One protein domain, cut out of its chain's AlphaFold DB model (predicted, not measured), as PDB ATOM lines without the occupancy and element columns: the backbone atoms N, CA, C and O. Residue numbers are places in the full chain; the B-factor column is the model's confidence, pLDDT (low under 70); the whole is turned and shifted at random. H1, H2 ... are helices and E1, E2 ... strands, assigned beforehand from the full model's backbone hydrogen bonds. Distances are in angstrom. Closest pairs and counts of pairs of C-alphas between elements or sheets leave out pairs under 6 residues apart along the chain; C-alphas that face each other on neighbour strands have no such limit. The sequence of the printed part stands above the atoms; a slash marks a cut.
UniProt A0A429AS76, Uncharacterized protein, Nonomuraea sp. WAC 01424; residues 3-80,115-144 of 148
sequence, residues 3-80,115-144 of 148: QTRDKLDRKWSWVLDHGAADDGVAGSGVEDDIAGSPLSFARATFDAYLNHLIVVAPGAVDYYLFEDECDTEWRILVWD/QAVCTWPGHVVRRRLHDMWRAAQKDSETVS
ATOM      1  N   GLN A   3     117.431 177.861 163.263       81.50
ATOM      2  CA  GLN A   3     116.211 177.444 162.580       81.50
ATOM      3  C   GLN A   3     116.117 178.089 161.206       81.50
ATOM      4  O   GLN A   3     116.616 179.198 161.006       81.50
ATOM      5  N   THR A   4     115.403 177.421 160.311       81.75
ATOM      6  CA  THR A   4     115.036 177.923 158.991       81.75
ATOM      7  C   THR A   4     113.523 178.017 158.853       81.75
ATOM      8  O   THR A   4     112.775 177.332 159.555       81.75
ATOM      9  N   ARG A   5     113.057 178.900 157.976       80.62
ATOM     10  CA  ARG A   5     111.648 179.017 157.605       80.62
ATOM     11  C   ARG A   5     111.552 179.322 156.124       80.62
ATOM     12  O   ARG A   5     111.962 180.395 155.686       80.62
ATOM     13  N   ASP A   6     110.974 178.397 155.374       78.44
ATOM     14  CA  ASP A   6     110.582 178.673 154.001       78.44
ATOM     15  C   ASP A   6     109.290 179.517 153.958       78.44
ATOM     16  O   ASP A   6     108.535 179.650 154.935       78.44
ATOM     17  N   LYS A   7     109.027 180.115 152.795       73.12
ATOM     18  CA  LYS A   7     107.846 180.960 152.577       73.12
ATOM     19  C   LYS A   7     106.552 180.173 152.334       73.12
ATOM     20  O   LYS A   7     105.482 180.792 152.376       73.12
ATOM     21  N   LEU A   8     106.636 178.866 152.084       70.44
ATOM     22  CA  LEU A   8     105.505 177.998 151.747       70.44
ATOM     23  C   LEU A   8     104.790 177.520 153.016       70.44
ATOM     24  O   LEU A   8     103.604 177.799 153.203       70.44
ATOM     25  N   ASP A   9     105.530 176.900 153.928       67.38
ATOM     26  CA  ASP A   9     105.044 176.346 155.187       67.38
ATOM     27  C   ASP A   9     104.969 177.402 156.289       67.38
ATOM     28  O   ASP A   9     104.185 177.262 157.235       67.38
ATOM     29  N   ARG A  10     105.770 178.476 156.184       71.94
ATOM     30  CA  ARG A  10     105.847 179.593 157.152       71.94
ATOM     31  C   ARG A  10     106.089 179.149 158.599       71.94
ATOM     32  O   ARG A  10     105.860 179.920 159.540       71.94
ATOM     33  N   LYS A  11     106.568 177.924 158.795       73.94
ATOM     34  CA  LYS A  11     106.902 177.341 160.094       73.94
ATOM     35  C   LYS A  11     108.410 177.325 160.266       73.94
ATOM     36  O   LYS A  11     109.152 177.089 159.323       73.94
ATOM     37  N   TRP A  12     108.848 177.591 161.491       78.69
ATOM     38  CA  TRP A  12     110.253 177.471 161.848       78.69
ATOM     39  C   TRP A  12     110.598 176.006 162.080       78.69
ATOM     40  O   TRP A  12     110.058 175.375 162.992       78.69
ATOM     41  N   SER A  13     111.521 175.507 161.274       74.25
ATOM     42  CA  SER A  13     112.074 174.165 161.355       74.25
ATOM     43  C   SER A  13     113.472 174.233 161.953       74.25
ATOM     44  O   SER A  13     114.257 175.133 161.661       74.25
ATOM     45  N   TRP A  14     113.778 173.303 162.852       75.31
ATOM     46  CA  TRP A  14     115.124 173.183 163.401       75.31
ATOM     47  C   TRP A  14     116.072 172.662 162.332       75.31
ATOM     48  O   TRP A  14     115.755 171.688 161.650       75.31
ATOM     49  N   VAL A  15     117.252 173.267 162.238       69.19
ATOM     50  CA  VAL A  15     118.350 172.665 161.485       69.19
ATOM     51  C   VAL A  15     118.884 171.520 162.345       69.19
ATOM     52  O   VAL A  15     119.574 171.764 163.333       69.19
ATOM     53  N   LEU A  16     118.437 170.292 162.059       53.41
ATOM     54  CA  LEU A  16     118.712 169.116 162.895       53.41
ATOM     55  C   LEU A  16     119.785 168.188 162.327       53.41
ATOM     56  O   LEU A  16     120.332 167.427 163.116       53.41
ATOM     57  N   ASP A  17     120.094 168.239 161.026       42.41
ATOM     58  CA  ASP A  17     121.144 167.399 160.443       42.41
ATOM     59  C   ASP A  17     121.488 167.801 158.995       42.41
ATOM     60  O   ASP A  17     120.605 167.877 158.142       42.41
ATOM     61  N   HIS A  18     122.774 167.990 158.709       42.03
ATOM     62  CA  HIS A  18     123.385 167.637 157.427       42.03
ATOM     63  C   HIS A  18     124.719 166.989 157.810       42.03
ATOM     64  O   HIS A  18     125.560 167.668 158.393       42.03
ATOM     65  N   GLY A  19     124.832 165.673 157.588       32.50
ATOM     66  CA  GLY A  19     125.900 164.777 158.054       32.50
ATOM     67  C   GLY A  19     127.246 165.428 158.396       32.50
ATOM     68  O   GLY A  19     127.827 166.108 157.558       32.50
ATOM     69  N   ALA A  20     127.745 165.124 159.601       33.88
ATOM     70  CA  ALA A  20     129.004 165.585 160.214       33.88
ATOM     71  C   ALA A  20     128.930 166.795 161.172       33.88
ATOM     72  O   ALA A  20     129.929 167.473 161.389       33.88
ATOM     73  N   ALA A  21     127.809 167.003 161.873       35.06
ATOM     74  CA  ALA A  21     127.802 167.853 163.076       35.06
ATOM     75  C   ALA A  21     128.346 167.146 164.348       35.06
ATOM     76  O   ALA A  21     128.279 167.711 165.444       35.06
ATOM     77  N   ASP A  22     128.891 165.928 164.213       35.56
ATOM     78  CA  ASP A  22     129.601 165.226 165.293       35.56
ATOM     79  C   ASP A  22     131.008 165.803 165.551       35.56
ATOM     80  O   ASP A  22     131.521 165.678 166.665       35.56
ATOM     81  N   ASP A  23     131.574 166.570 164.612       33.50
ATOM     82  CA  ASP A  23     132.837 167.283 164.816       33.50
ATOM     83  C   ASP A  23     132.598 168.734 165.256       33.50
ATOM     84  O   ASP A  23     132.526 169.684 164.480       33.50
ATOM     85  N   GLY A  24     132.457 168.883 166.575       37.81
ATOM     86  CA  GLY A  24     133.014 169.998 167.346       37.81
ATOM     87  C   GLY A  24     133.031 171.409 166.743       37.81
ATOM     88  O   GLY A  24     134.080 172.043 166.770       37.81
ATOM     89  N   VAL A  25     131.890 171.990 166.357       33.84
ATOM     90  CA  VAL A  25     131.772 173.463 166.365       33.84
ATOM     91  C   VAL A  25     131.503 173.910 167.800       33.84
ATOM     92  O   VAL A  25     130.365 174.152 168.214       33.84
ATOM     93  N   ALA A  26     132.566 173.960 168.600       31.42
ATOM     94  CA  ALA A  26     132.575 174.811 169.775       31.42
ATOM     95  C   ALA A  26     132.533 176.252 169.258       31.42
ATOM     96  O   ALA A  26     133.470 176.698 168.602       31.42
ATOM     97  N   GLY A  27     131.431 176.965 169.504       29.11
ATOM     98  CA  GLY A  27     131.416 178.412 169.334       29.11
ATOM     99  C   GLY A  27     132.478 178.994 170.256       29.11
ATOM    100  O   GLY A  27     132.259 179.094 171.463       29.11
ATOM    101  N   SER A  28     133.648 179.305 169.704       27.17
ATOM    102  CA  SER A  28     134.624 180.160 170.356       27.17
ATOM    103  C   SER A  28     133.931 181.493 170.607       27.17
ATOM    104  O   SER A  28     133.326 182.075 169.705       27.17
ATOM    105  N   GLY A  29     133.943 181.939 171.863       28.73
ATOM    106  CA  GLY A  29     133.505 183.289 172.189       28.73
ATOM    107  C   GLY A  29     134.266 184.271 171.303       28.73
ATOM    108  O   GLY A  29     135.492 184.225 171.253       28.73
ATOM    109  N   VAL A  30     133.537 185.105 170.563       28.25
ATOM    110  CA  VAL A  30     134.112 186.230 169.824       28.25
ATOM    111  C   VAL A  30     133.853 187.495 170.631       28.25
ATOM    112  O   VAL A  30     132.733 187.734 171.091       28.25
ATOM    113  N   GLU A  31     134.928 188.253 170.825       30.31
ATOM    114  CA  GLU A  31     134.998 189.543 171.506       30.31
ATOM    115  C   GLU A  31     134.428 190.681 170.630       30.31
ATOM    116  O   GLU A  31     134.816 190.804 169.472       30.31
ATOM    117  N   ASP A  32     133.546 191.488 171.252       34.06
ATOM    118  CA  ASP A  32     133.022 192.839 170.911       34.06
ATOM    119  C   ASP A  32     132.323 193.073 169.541       34.06
ATOM    120  O   ASP A  32     132.604 192.418 168.550       34.06
ATOM    121  N   ASP A  33     131.327 193.956 169.358       32.66
ATOM    122  CA  ASP A  33     130.932 195.194 170.058       32.66
ATOM    123  C   ASP A  33     129.906 195.010 171.212       32.66
ATOM    124  O   ASP A  33     128.843 194.397 171.050       32.66
ATOM    125  N   ILE A  34     130.245 195.575 172.377       40.22
ATOM    126  CA  ILE A  34     129.853 195.207 173.754       40.22
ATOM    127  C   ILE A  34     130.119 193.724 174.051       40.22
ATOM    128  O   ILE A  34     129.244 192.866 173.883       40.22
ATOM    129  N   ALA A  35     131.326 193.430 174.539       45.59
ATOM    130  CA  ALA A  35     131.755 192.124 175.011       45.59
ATOM    131  C   ALA A  35     130.679 191.520 175.923       45.59
ATOM    132  O   ALA A  35     130.283 192.103 176.934       45.59
ATOM    133  N   GLY A  36     130.177 190.348 175.529       56.09
ATOM    134  CA  GLY A  36     129.182 189.598 176.294       56.09
ATOM    135  C   GLY A  36     127.712 189.898 175.981       56.09
ATOM    136  O   GLY A  36     126.850 189.315 176.636       56.09
ATOM    137  N   SER A  37     127.371 190.744 174.995       71.38
ATOM    138  CA  SER A  37     125.958 190.908 174.612       71.38
ATOM    139  C   SER A  37     125.412 189.639 173.914       71.38
ATOM    140  O   SER A  37     126.051 189.117 172.989       71.38
ATOM    141  N   PRO A  38     124.208 189.148 174.275       76.12
ATOM    142  CA  PRO A  38     123.601 187.976 173.633       76.12
ATOM    143  C   PRO A  38     123.389 188.127 172.116       76.12
ATOM    144  O   PRO A  38     123.433 187.143 171.379       76.12
ATOM    145  N   LEU A  39     123.188 189.359 171.630       76.00
ATOM    146  CA  LEU A  39     123.017 189.661 170.204       76.00
ATOM    147  C   LEU A  39     124.341 189.586 169.429       76.00
ATOM    148  O   LEU A  39     124.359 189.109 168.291       76.00
ATOM    149  N   SER A  40     125.441 190.034 170.034       72.94
ATOM    150  CA  SER A  40     126.783 189.944 169.441       72.94
ATOM    151  C   SER A  40     127.215 188.479 169.358       72.94
ATOM    152  O   SER A  40     127.597 188.004 168.286       72.94
ATOM    153  N   PHE A  41     127.005 187.723 170.442       77.25
ATOM    154  CA  PHE A  41     127.214 186.276 170.466       77.25
ATOM    155  C   PHE A  41     126.383 185.549 169.396       77.25
ATOM    156  O   PHE A  41     126.906 184.698 168.673       77.25
ATOM    157  N   ALA A  42     125.103 185.910 169.252       80.81
ATOM    158  CA  ALA A  42     124.217 185.344 168.238       80.81
ATOM    159  C   ALA A  42     124.771 185.516 166.816       80.81
ATOM    160  O   ALA A  42     124.788 184.563 166.038       80.81
ATOM    161  N   ARG A  43     125.230 186.725 166.472       82.06
ATOM    162  CA  ARG A  43     125.787 187.031 165.144       82.06
ATOM    163  C   ARG A  43     127.070 186.247 164.875       82.06
ATOM    164  O   ARG A  43     127.146 185.576 163.852       82.06
ATOM    165  N   ALA A  44     128.021 186.272 165.808       81.50
ATOM    166  CA  ALA A  44     129.288 185.555 165.662       81.50
ATOM    167  C   ALA A  44     129.086 184.036 165.540       81.50
ATOM    168  O   ALA A  44     129.674 183.394 164.674       81.50
ATOM    169  N   THR A  45     128.195 183.465 166.357       81.44
ATOM    170  CA  THR A  45     127.855 182.034 166.300       81.44
ATOM    171  C   THR A  45     127.216 181.661 164.965       81.44
ATOM    172  O   THR A  45     127.502 180.600 164.414       81.44
ATOM    173  N   PHE A  46     126.350 182.526 164.433       85.50
ATOM    174  CA  PHE A  46     125.734 182.305 163.130       85.50
ATOM    175  C   PHE A  46     126.774 182.327 162.001       85.50
ATOM    176  O   PHE A  46     126.753 181.457 161.136       85.50
ATOM    177  N   ASP A  47     127.731 183.250 162.048       85.94
ATOM    178  CA  ASP A  47     128.803 183.330 161.048       85.94
ATOM    179  C   ASP A  47     129.751 182.133 161.121       85.94
ATOM    180  O   ASP A  47     130.087 181.540 160.096       85.94
ATOM    181  N   ALA A  48     130.126 181.714 162.331       83.81
ATOM    182  CA  ALA A  48     130.902 180.495 162.532       83.81
ATOM    183  C   ALA A  48     130.176 179.265 161.963       83.81
ATOM    184  O   ALA A  48     130.797 178.421 161.317       83.81
ATOM    185  N   TYR A  49     128.854 179.194 162.138       84.44
ATOM    186  CA  TYR A  49     128.043 178.128 161.563       84.44
ATOM    187  C   TYR A  49     128.045 178.145 160.025       84.44
ATOM    188  O   TYR A  49     128.224 177.091 159.419       84.44
ATOM    189  N   LEU A  50     127.892 179.307 159.378       87.19
ATOM    190  CA  LEU A  50     127.940 179.395 157.909       87.19
ATOM    191  C   LEU A  50     129.311 178.983 157.353       87.19
ATOM    192  O   LEU A  50     129.373 178.258 156.363       87.19
ATOM    193  N   ASN A  51     130.401 179.395 158.009       85.50
ATOM    194  CA  ASN A  51     131.757 178.959 157.655       85.50
ATOM    195  C   ASN A  51     131.904 177.439 157.760       85.50
ATOM    196  O   ASN A  51     132.439 176.805 156.856       85.50
ATOM    197  N   HIS A  52     131.407 176.848 158.846       83.69
ATOM    198  CA  HIS A  52     131.439 175.400 159.011       83.69
ATOM    199  C   HIS A  52     130.629 174.688 157.922       83.69
ATOM    200  O   HIS A  52     131.119 173.724 157.341       83.69
ATOM    201  N   LEU A  53     129.437 175.198 157.587       83.06
ATOM    202  CA  LEU A  53     128.569 174.636 156.548       83.06
ATOM    203  C   LEU A  53     129.270 174.550 155.182       83.06
ATOM    204  O   LEU A  53     129.123 173.543 154.494       83.06
ATOM    205  N   ILE A  54     130.069 175.563 154.821       85.31
ATOM    206  CA  ILE A  54     130.891 175.571 153.596       85.31
ATOM    207  C   ILE A  54     131.863 174.390 153.555       85.31
ATOM    208  O   ILE A  54     132.065 173.807 152.493       85.31
ATOM    209  N   VAL A  55     132.444 174.027 154.698       83.50
ATOM    210  CA  VAL A  55     133.437 172.952 154.786       83.50
ATOM    211  C   VAL A  55     132.772 171.578 154.805       83.50
ATOM    212  O   VAL A  55     133.217 170.674 154.101       83.50
ATOM    213  N   VAL A  56     131.719 171.403 155.607       79.88
ATOM    214  CA  VAL A  56     131.179 170.062 155.898       79.88
ATOM    215  C   VAL A  56     130.020 169.645 154.999       79.88
ATOM    216  O   VAL A  56     129.788 168.452 154.823       79.88
ATOM    217  N   ALA A  57     129.296 170.599 154.410       80.88
ATOM    218  CA  ALA A  57     128.104 170.318 153.613       80.88
ATOM    219  C   ALA A  57     128.043 171.185 152.340       80.88
ATOM    220  O   ALA A  57     127.087 171.946 152.156       80.88
ATOM    221  N   PRO A  58     129.013 171.051 151.414       79.88
ATOM    222  CA  PRO A  58     129.055 171.852 150.189       79.88
ATOM    223  C   PRO A  58     127.785 171.710 149.336       79.88
ATOM    224  O   PRO A  58     127.302 172.702 148.808       79.88
ATOM    225  N   GLY A  59     127.162 170.526 149.291       79.38
ATOM    226  CA  GLY A  59     125.886 170.347 148.583       79.38
ATOM    227  C   GLY A  59     124.720 171.134 149.198       79.38
ATOM    228  O   GLY A  59     123.853 171.618 148.476       79.38
ATOM    229  N   ALA A  60     124.706 171.323 150.523       81.94
ATOM    230  CA  ALA A  60     123.727 172.201 151.164       81.94
ATOM    231  C   ALA A  60     124.013 173.671 150.827       81.94
ATOM    232  O   ALA A  60     123.086 174.447 150.608       81.94
ATOM    233  N   VAL A  61     125.292 174.054 150.748       84.88
ATOM    234  CA  VAL A  61     125.689 175.392 150.298       84.88
ATOM    235  C   VAL A  61     125.236 175.649 148.864       84.88
ATOM    236  O   VAL A  61     124.600 176.675 148.630       84.88
ATOM    237  N   ASP A  62     125.459 174.714 147.943       82.38
ATOM    238  CA  ASP A  62     125.005 174.835 146.554       82.38
ATOM    239  C   ASP A  62     123.486 175.026 146.471       82.38
ATOM    240  O   ASP A  62     123.018 175.944 145.793       82.38
ATOM    241  N   TYR A  63     122.715 174.254 147.244       85.06
ATOM    242  CA  TYR A  63     121.267 174.433 147.337       85.06
ATOM    243  C   TYR A  63     120.892 175.866 147.749       85.06
ATOM    244  O   TYR A  63     120.140 176.546 147.050       85.06
ATOM    245  N   TYR A  64     121.444 176.381 148.852       83.81
ATOM    246  CA  TYR A  64     121.101 177.729 149.325       83.81
ATOM    247  C   TYR A  64     121.596 178.848 148.398       83.81
ATOM    248  O   TYR A  64     120.988 179.924 148.353       83.81
ATOM    249  N   LEU A  65     122.691 178.627 147.668       86.00
ATOM    250  CA  LEU A  65     123.235 179.597 146.721       86.00
ATOM    251  C   LEU A  65     122.439 179.648 145.415       86.00
ATOM    252  O   LEU A  65     122.169 180.747 144.918       86.00
ATOM    253  N   PHE A  66     122.058 178.492 144.876       84.44
ATOM    254  CA  PHE A  66     121.589 178.377 143.496       84.44
ATOM    255  C   PHE A  66     120.147 177.880 143.359       84.44
ATOM    256  O   PHE A  66     119.492 178.240 142.383       84.44
ATOM    257  N   GLU A  67     119.632 177.118 144.325       82.50
ATOM    258  CA  GLU A  67     118.357 176.389 144.204       82.50
ATOM    259  C   GLU A  67     117.267 176.853 145.185       82.50
ATOM    260  O   GLU A  67     116.097 176.521 145.007       82.50
ATOM    261  N   ASP A  68     117.603 177.637 146.214       82.19
ATOM    262  CA  ASP A  68     116.631 178.162 147.183       82.19
ATOM    263  C   ASP A  68     115.709 179.219 146.541       82.19
ATOM    264  O   ASP A  68     115.891 180.429 146.672       82.19
ATOM    265  N   GLU A  69     114.680 178.784 145.825       81.06
ATOM    266  CA  GLU A  69     113.672 179.673 145.228       81.06
ATOM    267  C   GLU A  69     112.755 180.314 146.285       81.06
ATOM    268  O   GLU A  69     112.107 181.335 146.036       81.06
ATOM    269  N   CYS A  70     112.714 179.735 147.488       80.44
ATOM    270  CA  CYS A  70     111.838 180.163 148.572       80.44
ATOM    271  C   CYS A  70     112.393 181.328 149.393       80.44
ATOM    272  O   CYS A  70     111.648 181.872 150.211       80.44
ATOM    273  N   ASP A  71     113.644 181.745 149.168       82.06
ATOM    274  CA  ASP A  71     114.307 182.799 149.947       82.06
ATOM    275  C   ASP A  71     114.191 182.495 151.451       82.06
ATOM    276  O   ASP A  71     113.625 183.264 152.236       82.06
ATOM    277  N   THR A  72     114.669 181.300 151.807       83.88
ATOM    278  CA  THR A  72     114.508 180.674 153.121       83.88
ATOM    279  C   THR A  72     115.115 181.549 154.210       83.88
ATOM    280  O   THR A  72     116.307 181.841 154.195       83.88
ATOM    281  N   GLU A  73     114.306 181.966 155.181       84.50
ATOM    282  CA  GLU A  73     114.758 182.782 156.304       84.50
ATOM    283  C   GLU A  73     115.497 181.934 157.331       84.50
ATOM    284  O   GLU A  73     115.166 180.769 157.551       84.50
ATOM    285  N   TRP A  74     116.453 182.550 158.019       88.56
ATOM    286  CA  TRP A  74     117.215 181.899 159.078       88.56
ATOM    287  C   TRP A  74     117.086 182.682 160.366       88.56
ATOM    288  O   TRP A  74     117.015 183.911 160.362       88.56
ATOM    289  N   ARG A  75     117.113 181.984 161.493       86.19
ATOM    290  CA  ARG A  75     117.257 182.629 162.793       86.19
ATOM    291  C   ARG A  75     118.129 181.825 163.729       86.19
ATOM    292  O   ARG A  75     118.159 180.599 163.661       86.19
ATOM    293  N   ILE A  76     118.774 182.524 164.650       85.69
ATOM    294  CA  ILE A  76     119.453 181.930 165.797       85.69
ATOM    295  C   ILE A  76     118.748 182.358 167.082       85.69
ATOM    296  O   ILE A  76     118.378 183.521 167.255       85.69
ATOM    297  N   LEU A  77     118.557 181.390 167.971       85.06
ATOM    298  CA  LEU A  77     118.020 181.561 169.312       85.06
ATOM    299  C   LEU A  77     119.148 181.301 170.307       85.06
ATOM    300  O   LEU A  77     119.810 180.253 170.239       85.06
ATOM    301  N   VAL A  78     119.367 182.255 171.204       83.44
ATOM    302  CA  VAL A  78     120.402 182.214 172.237       83.44
ATOM    303  C   VAL A  78     119.727 182.203 173.593       83.44
ATOM    304  O   VAL A  78     118.932 183.084 173.905       83.44
ATOM    305  N   TRP A  79     120.075 181.211 174.398       81.00
ATOM    306  CA  TRP A  79     119.687 181.133 175.795       81.00
ATOM    307  C   TRP A  79     120.923 181.297 176.660       81.00
ATOM    308  O   TRP A  79     122.000 180.822 176.290       81.00
ATOM    309  N   ASP A  80     120.734 181.906 177.822       75.75
ATOM    310  CA  ASP A  80     121.729 181.858 178.879       75.75
ATOM    311  C   ASP A  80     121.660 180.483 179.553       75.75
ATOM    312  O   ASP A  80     120.624 180.089 180.090       75.75
ATOM    313  N   GLN A 115     117.144 184.565 175.447       86.00
ATOM    314  CA  GLN A 115     117.636 185.896 175.785       86.00
ATOM    315  C   GLN A 115     117.849 186.765 174.537       86.00
ATOM    316  O   GLN A 115     117.755 187.989 174.602       86.00
ATOM    317  N   ALA A 116     118.138 186.137 173.394       84.56
ATOM    318  CA  ALA A 116     118.226 186.821 172.113       84.56
ATOM    319  C   ALA A 116     117.707 185.965 170.958       84.56
ATOM    320  O   ALA A 116     117.939 184.755 170.885       84.56
ATOM    321  N   VAL A 117     117.059 186.644 170.013       85.88
ATOM    322  CA  VAL A 117     116.637 186.092 168.728       85.88
ATOM    323  C   VAL A 117     117.133 187.020 167.631       85.88
ATOM    324  O   VAL A 117     116.725 188.178 167.560       85.88
ATOM    325  N   CYS A 118     117.983 186.505 166.751       85.06
ATOM    326  CA  CYS A 118     118.402 187.213 165.544       85.06
ATOM    327  C   CYS A 118     117.819 186.483 164.339       85.06
ATOM    328  O   CYS A 118     117.997 185.275 164.218       85.06
ATOM    329  N   THR A 119     117.105 187.206 163.479       86.44
ATOM    330  CA  THR A 119     116.469 186.663 162.272       86.44
ATOM    331  C   THR A 119     116.994 187.396 161.047       86.44
ATOM    332  O   THR A 119     117.126 188.621 161.073       86.44
ATOM    333  N   TRP A 120     117.263 186.650 159.983       87.75
ATOM    334  CA  TRP A 120     117.775 187.153 158.718       87.75
ATOM    335  C   TRP A 120     116.902 186.683 157.553       87.75
ATOM    336  O   TRP A 120     116.586 185.492 157.466       87.75
ATOM    337  N   PRO A 121     116.555 187.592 156.625       85.56
ATOM    338  CA  PRO A 121     115.983 187.215 155.339       85.56
ATOM    339  C   PRO A 121     116.926 186.301 154.547       85.56
ATOM    340  O   PRO A 121     118.147 186.487 154.604       85.56
ATOM    341  N   GLY A 122     116.381 185.371 153.758       83.50
ATOM    342  CA  GLY A 122     117.184 184.396 153.009       83.50
ATOM    343  C   GLY A 122     118.221 185.020 152.080       83.50
ATOM    344  O   GLY A 122     119.371 184.597 152.067       83.50
ATOM    345  N   HIS A 123     117.891 186.106 151.388       82.56
ATOM    346  CA  HIS A 123     118.788 186.788 150.460       82.56
ATOM    347  C   HIS A 123     119.979 187.432 151.177       82.56
ATOM    348  O   HIS A 123     121.064 187.530 150.602       82.56
ATOM    349  N   VAL A 124     119.804 187.844 152.439       86.75
ATOM    350  CA  VAL A 124     120.901 188.341 153.283       86.75
ATOM    351  C   VAL A 124     121.831 187.188 153.643       86.75
ATOM    352  O   VAL A 124     123.047 187.323 153.507       86.75
ATOM    353  N   VAL A 125     121.266 186.045 154.042       85.12
ATOM    354  CA  VAL A 125     122.034 184.830 154.358       85.12
ATOM    355  C   VAL A 125     122.782 184.328 153.127       85.12
ATOM    356  O   VAL A 125     123.978 184.077 153.208       85.12
ATOM    357  N   ARG A 126     122.120 184.271 151.969       87.44
ATOM    358  CA  ARG A 126     122.704 183.846 150.693       87.44
ATOM    359  C   ARG A 126     123.865 184.726 150.273       87.44
ATOM    360  O   ARG A 126     124.909 184.205 149.900       87.44
ATOM    361  N   ARG A 127     123.704 186.051 150.349       87.06
ATOM    362  CA  ARG A 127     124.790 186.987 150.040       87.06
ATOM    363  C   ARG A 127     125.997 186.728 150.934       87.06
ATOM    364  O   ARG A 127     127.111 186.626 150.437       87.06
ATOM    365  N   ARG A 128     125.757 186.562 152.235       90.25
ATOM    366  CA  ARG A 128     126.810 186.303 153.215       90.25
ATOM    367  C   ARG A 128     127.517 184.971 152.962       90.25
ATOM    368  O   ARG A 128     128.740 184.942 152.891       90.25
ATOM    369  N   LEU A 129     126.748 183.903 152.754       89.12
ATOM    370  CA  LEU A 129     127.253 182.572 152.426       89.12
ATOM    371  C   LEU A 129     128.078 182.588 151.131       89.12
ATOM    372  O   LEU A 129     129.157 182.011 151.086       89.12
ATOM    373  N   HIS A 130     127.609 183.299 150.107       90.75
ATOM    374  CA  HIS A 130     128.309 183.459 148.836       90.75
ATOM    375  C   HIS A 130     129.651 184.189 148.998       90.75
ATOM    376  O   HIS A 130     130.659 183.758 148.435       90.75
ATOM    377  N   ASP A 131     129.681 185.280 149.768       91.31
ATOM    378  CA  ASP A 131     130.906 186.046 150.018       91.31
ATOM    379  C   ASP A 131     131.946 185.198 150.776       91.31
ATOM    380  O   ASP A 131     133.123 185.191 150.407       91.31
ATOM    381  N   MET A 132     131.505 184.416 151.767       90.25
ATOM    382  CA  MET A 132     132.351 183.493 152.537       90.25
ATOM    383  C   MET A 132     132.863 182.329 151.674       90.25
ATOM    384  O   MET A 132     134.055 182.025 151.685       90.25
ATOM    385  N   TRP A 133     131.993 181.727 150.858       89.44
ATOM    386  CA  TRP A 133     132.342 180.636 149.941       89.44
ATOM    387  C   TRP A 133     133.361 181.068 148.877       89.44
ATOM    388  O   TRP A 133     134.284 180.317 148.552       89.44
ATOM    389  N   ARG A 134     133.251 182.299 148.358       88.25
ATOM    390  CA  ARG A 134     134.250 182.865 147.435       88.25
ATOM    391  C   ARG A 134     135.588 183.148 148.107       88.25
ATOM    392  O   ARG A 134     136.619 182.956 147.469       88.25
ATOM    393  N   ALA A 135     135.584 183.645 149.343       87.06
ATOM    394  CA  ALA A 135     136.820 183.895 150.081       87.06
ATOM    395  C   ALA A 135     137.602 182.589 150.296       87.06
ATOM    396  O   ALA A 135     138.774 182.520 149.936       87.06
ATOM    397  N   ALA A 136     136.920 181.525 150.734       83.88
ATOM    398  CA  ALA A 136     137.526 180.209 150.952       83.88
ATOM    399  C   ALA A 136     138.172 179.600 149.685       83.88
ATOM    400  O   ALA A 136     139.199 178.923 149.764       83.88
ATOM    401  N   GLN A 137     137.602 179.858 148.502       79.81
ATOM    402  CA  GLN A 137     138.186 179.418 147.229       79.81
ATOM    403  C   GLN A 137     139.447 180.188 146.844       79.81
ATOM    404  O   GLN A 137     140.419 179.572 146.415       79.81
ATOM    405  N   LYS A 138     139.454 181.515 147.014       76.25
ATOM    406  CA  LYS A 138     140.635 182.333 146.702       76.25
ATOM    407  C   LYS A 138     141.831 181.930 147.551       76.25
ATOM    408  O   LYS A 138     142.921 181.775 147.014       76.25
ATOM    409  N   ASP A 139     141.609 181.691 148.839       70.44
ATOM    410  CA  ASP A 139     142.668 181.259 149.752       70.44
ATOM    411  C   ASP A 139     143.265 179.907 149.321       70.44
ATOM    412  O   ASP A 139     144.479 179.720 149.390       70.44
ATOM    413  N   SER A 140     142.443 179.006 148.771       60.09
ATOM    414  CA  SER A 140     142.884 177.708 148.237       60.09
ATOM    415  C   SER A 140     143.703 177.827 146.938       60.09
ATOM    416  O   SER A 140     144.623 177.037 146.712       60.09
ATOM    417  N   GLU A 141     143.417 178.824 146.092       57.72
ATOM    418  CA  GLU A 141     144.169 179.088 144.854       57.72
ATOM    419  C   GLU A 141     145.546 179.720 145.127       57.72
ATOM    420  O   GLU A 141     146.519 179.372 144.458       57.72
ATOM    421  N   THR A 142     145.672 180.586 146.141       54.09
ATOM    422  CA  THR A 142     146.960 181.218 146.502       54.09
ATOM    423  C   THR A 142     147.997 180.247 147.072       54.09
ATOM    424  O   THR A 142     149.188 180.480 146.904       54.09
ATOM    425  N   VAL A 143     147.578 179.150 147.710       50.25
ATOM    426  CA  VAL A 143     148.495 178.148 148.298       50.25
ATOM    427  C   VAL A 143     149.072 177.192 147.242       50.25
ATOM    428  O   VAL A 143     150.105 176.574 147.465       50.25
ATOM    429  N   SER A 144     148.452 177.101 146.062       51.12
ATOM    430  CA  SER A 144     148.912 176.216 144.978       51.12
ATOM    431  C   SER A 144     149.865 176.902 143.983       51.12
ATOM    432  O   SER A 144     150.249 176.290 142.988       51.12
TER     433      SER A 144
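Overview. This is residues 3 to 80 and 115 to 144 of the 148 residues of an uncharacterized protein of Nonomuraea sp. WAC 01424 (UniProt A0A429AS76). A small three-stranded sheet has helix H1 slantwise over one face, while the long helix H3 starts where E3 ends, runs away from the sheet across the far part of H1, and sticks out with residues 137 to 144. The short helix H2 makes a corner with the end of H1 and packs on H3, and a long stretch without named elements, residues 6 to 37, loops along the outside. The printed part has 108 residues, with three named helices and three named strands in the order E1, H1, H2, E2, E3, H3; the sheet's order is E1, E2, E3, all antiparallel, and the class is mixed, helices and strands. The whole is compact, with a radius of gyration of the C-alphas of 14.6 A and spans of 44 by 37 by 26 A.

Along the chain. In the sheet, E2 is residues 73 to 78, 16.9 A long, E3 residues 116 to 120, 13.4 A, and E1 residues 3 to 5, beginning at C-alpha 3 at (116.211, 177.444, 162.580). H1 is residues 38 to 56, 26.3 A long, from C-alpha 38 at (123.601, 187.976, 173.633). H2 is residues 58 to 67, 13.1 A. H3 is residues 122 to 142, 30.6 A, ending at C-alpha 142 at (146.960, 181.218, 146.502).

Arrangement. E2 is the inner strand. It is antiparallel to E1 at 152 degrees, with N 5 and O 73 at 2.8 A, and to E3 at 166 degrees, with N 76 and O 118 at 2.9 A. Residues 3 to 4 of E1 also pair, antiparallel, with residues 13 to 14. H1 and H3 are on the same face, two layers, helices on one face of a sheet. H1 lies over E2 and E3 at a height over the sheet of 9.6 A; its closest C-alphas to E2 are those of Ala 42 and Ile 76, 6.3 A. H3 stands up from the sheet, its line rising 79 degrees; the C-alphas of Gly 122 and Glu 73 in E2 are the closest, 4.4 A. With residues 50 to 54 alone, H1 touches H3, the same way at a steep tilt of 54 degrees, closest at the C-alphas of Leu 50 and Leu 129, 6.4 A. H2 touches residues 126 to 130 of H3, opposite ways at a steep tilt of 50 degrees, closest at the C-alphas of Leu 65 and Arg 126, 5.8 A. H1 and H2 only just touch, only at the corner, with 3 pairs of C-alphas within 8 A. H2 is not on the sheet. Every O i to N i+4 pair is within hydrogen-bond range in H2 and H3, and 14 of 15 in H1.

Size, cuts and confidence. The C-alphas of Asp 9 and Ser 144 are the two farthest apart, 45.0 A. Residues 81 to 114 are not printed; C-alphas 80 and 115 are 6.5 A apart across the cut. The link from E1 to H1 is long, 32 residues. The mean pLDDT of the printed part is 72.0; residue 9, residues 15 to 36 and residues 140 to 144 are under 70.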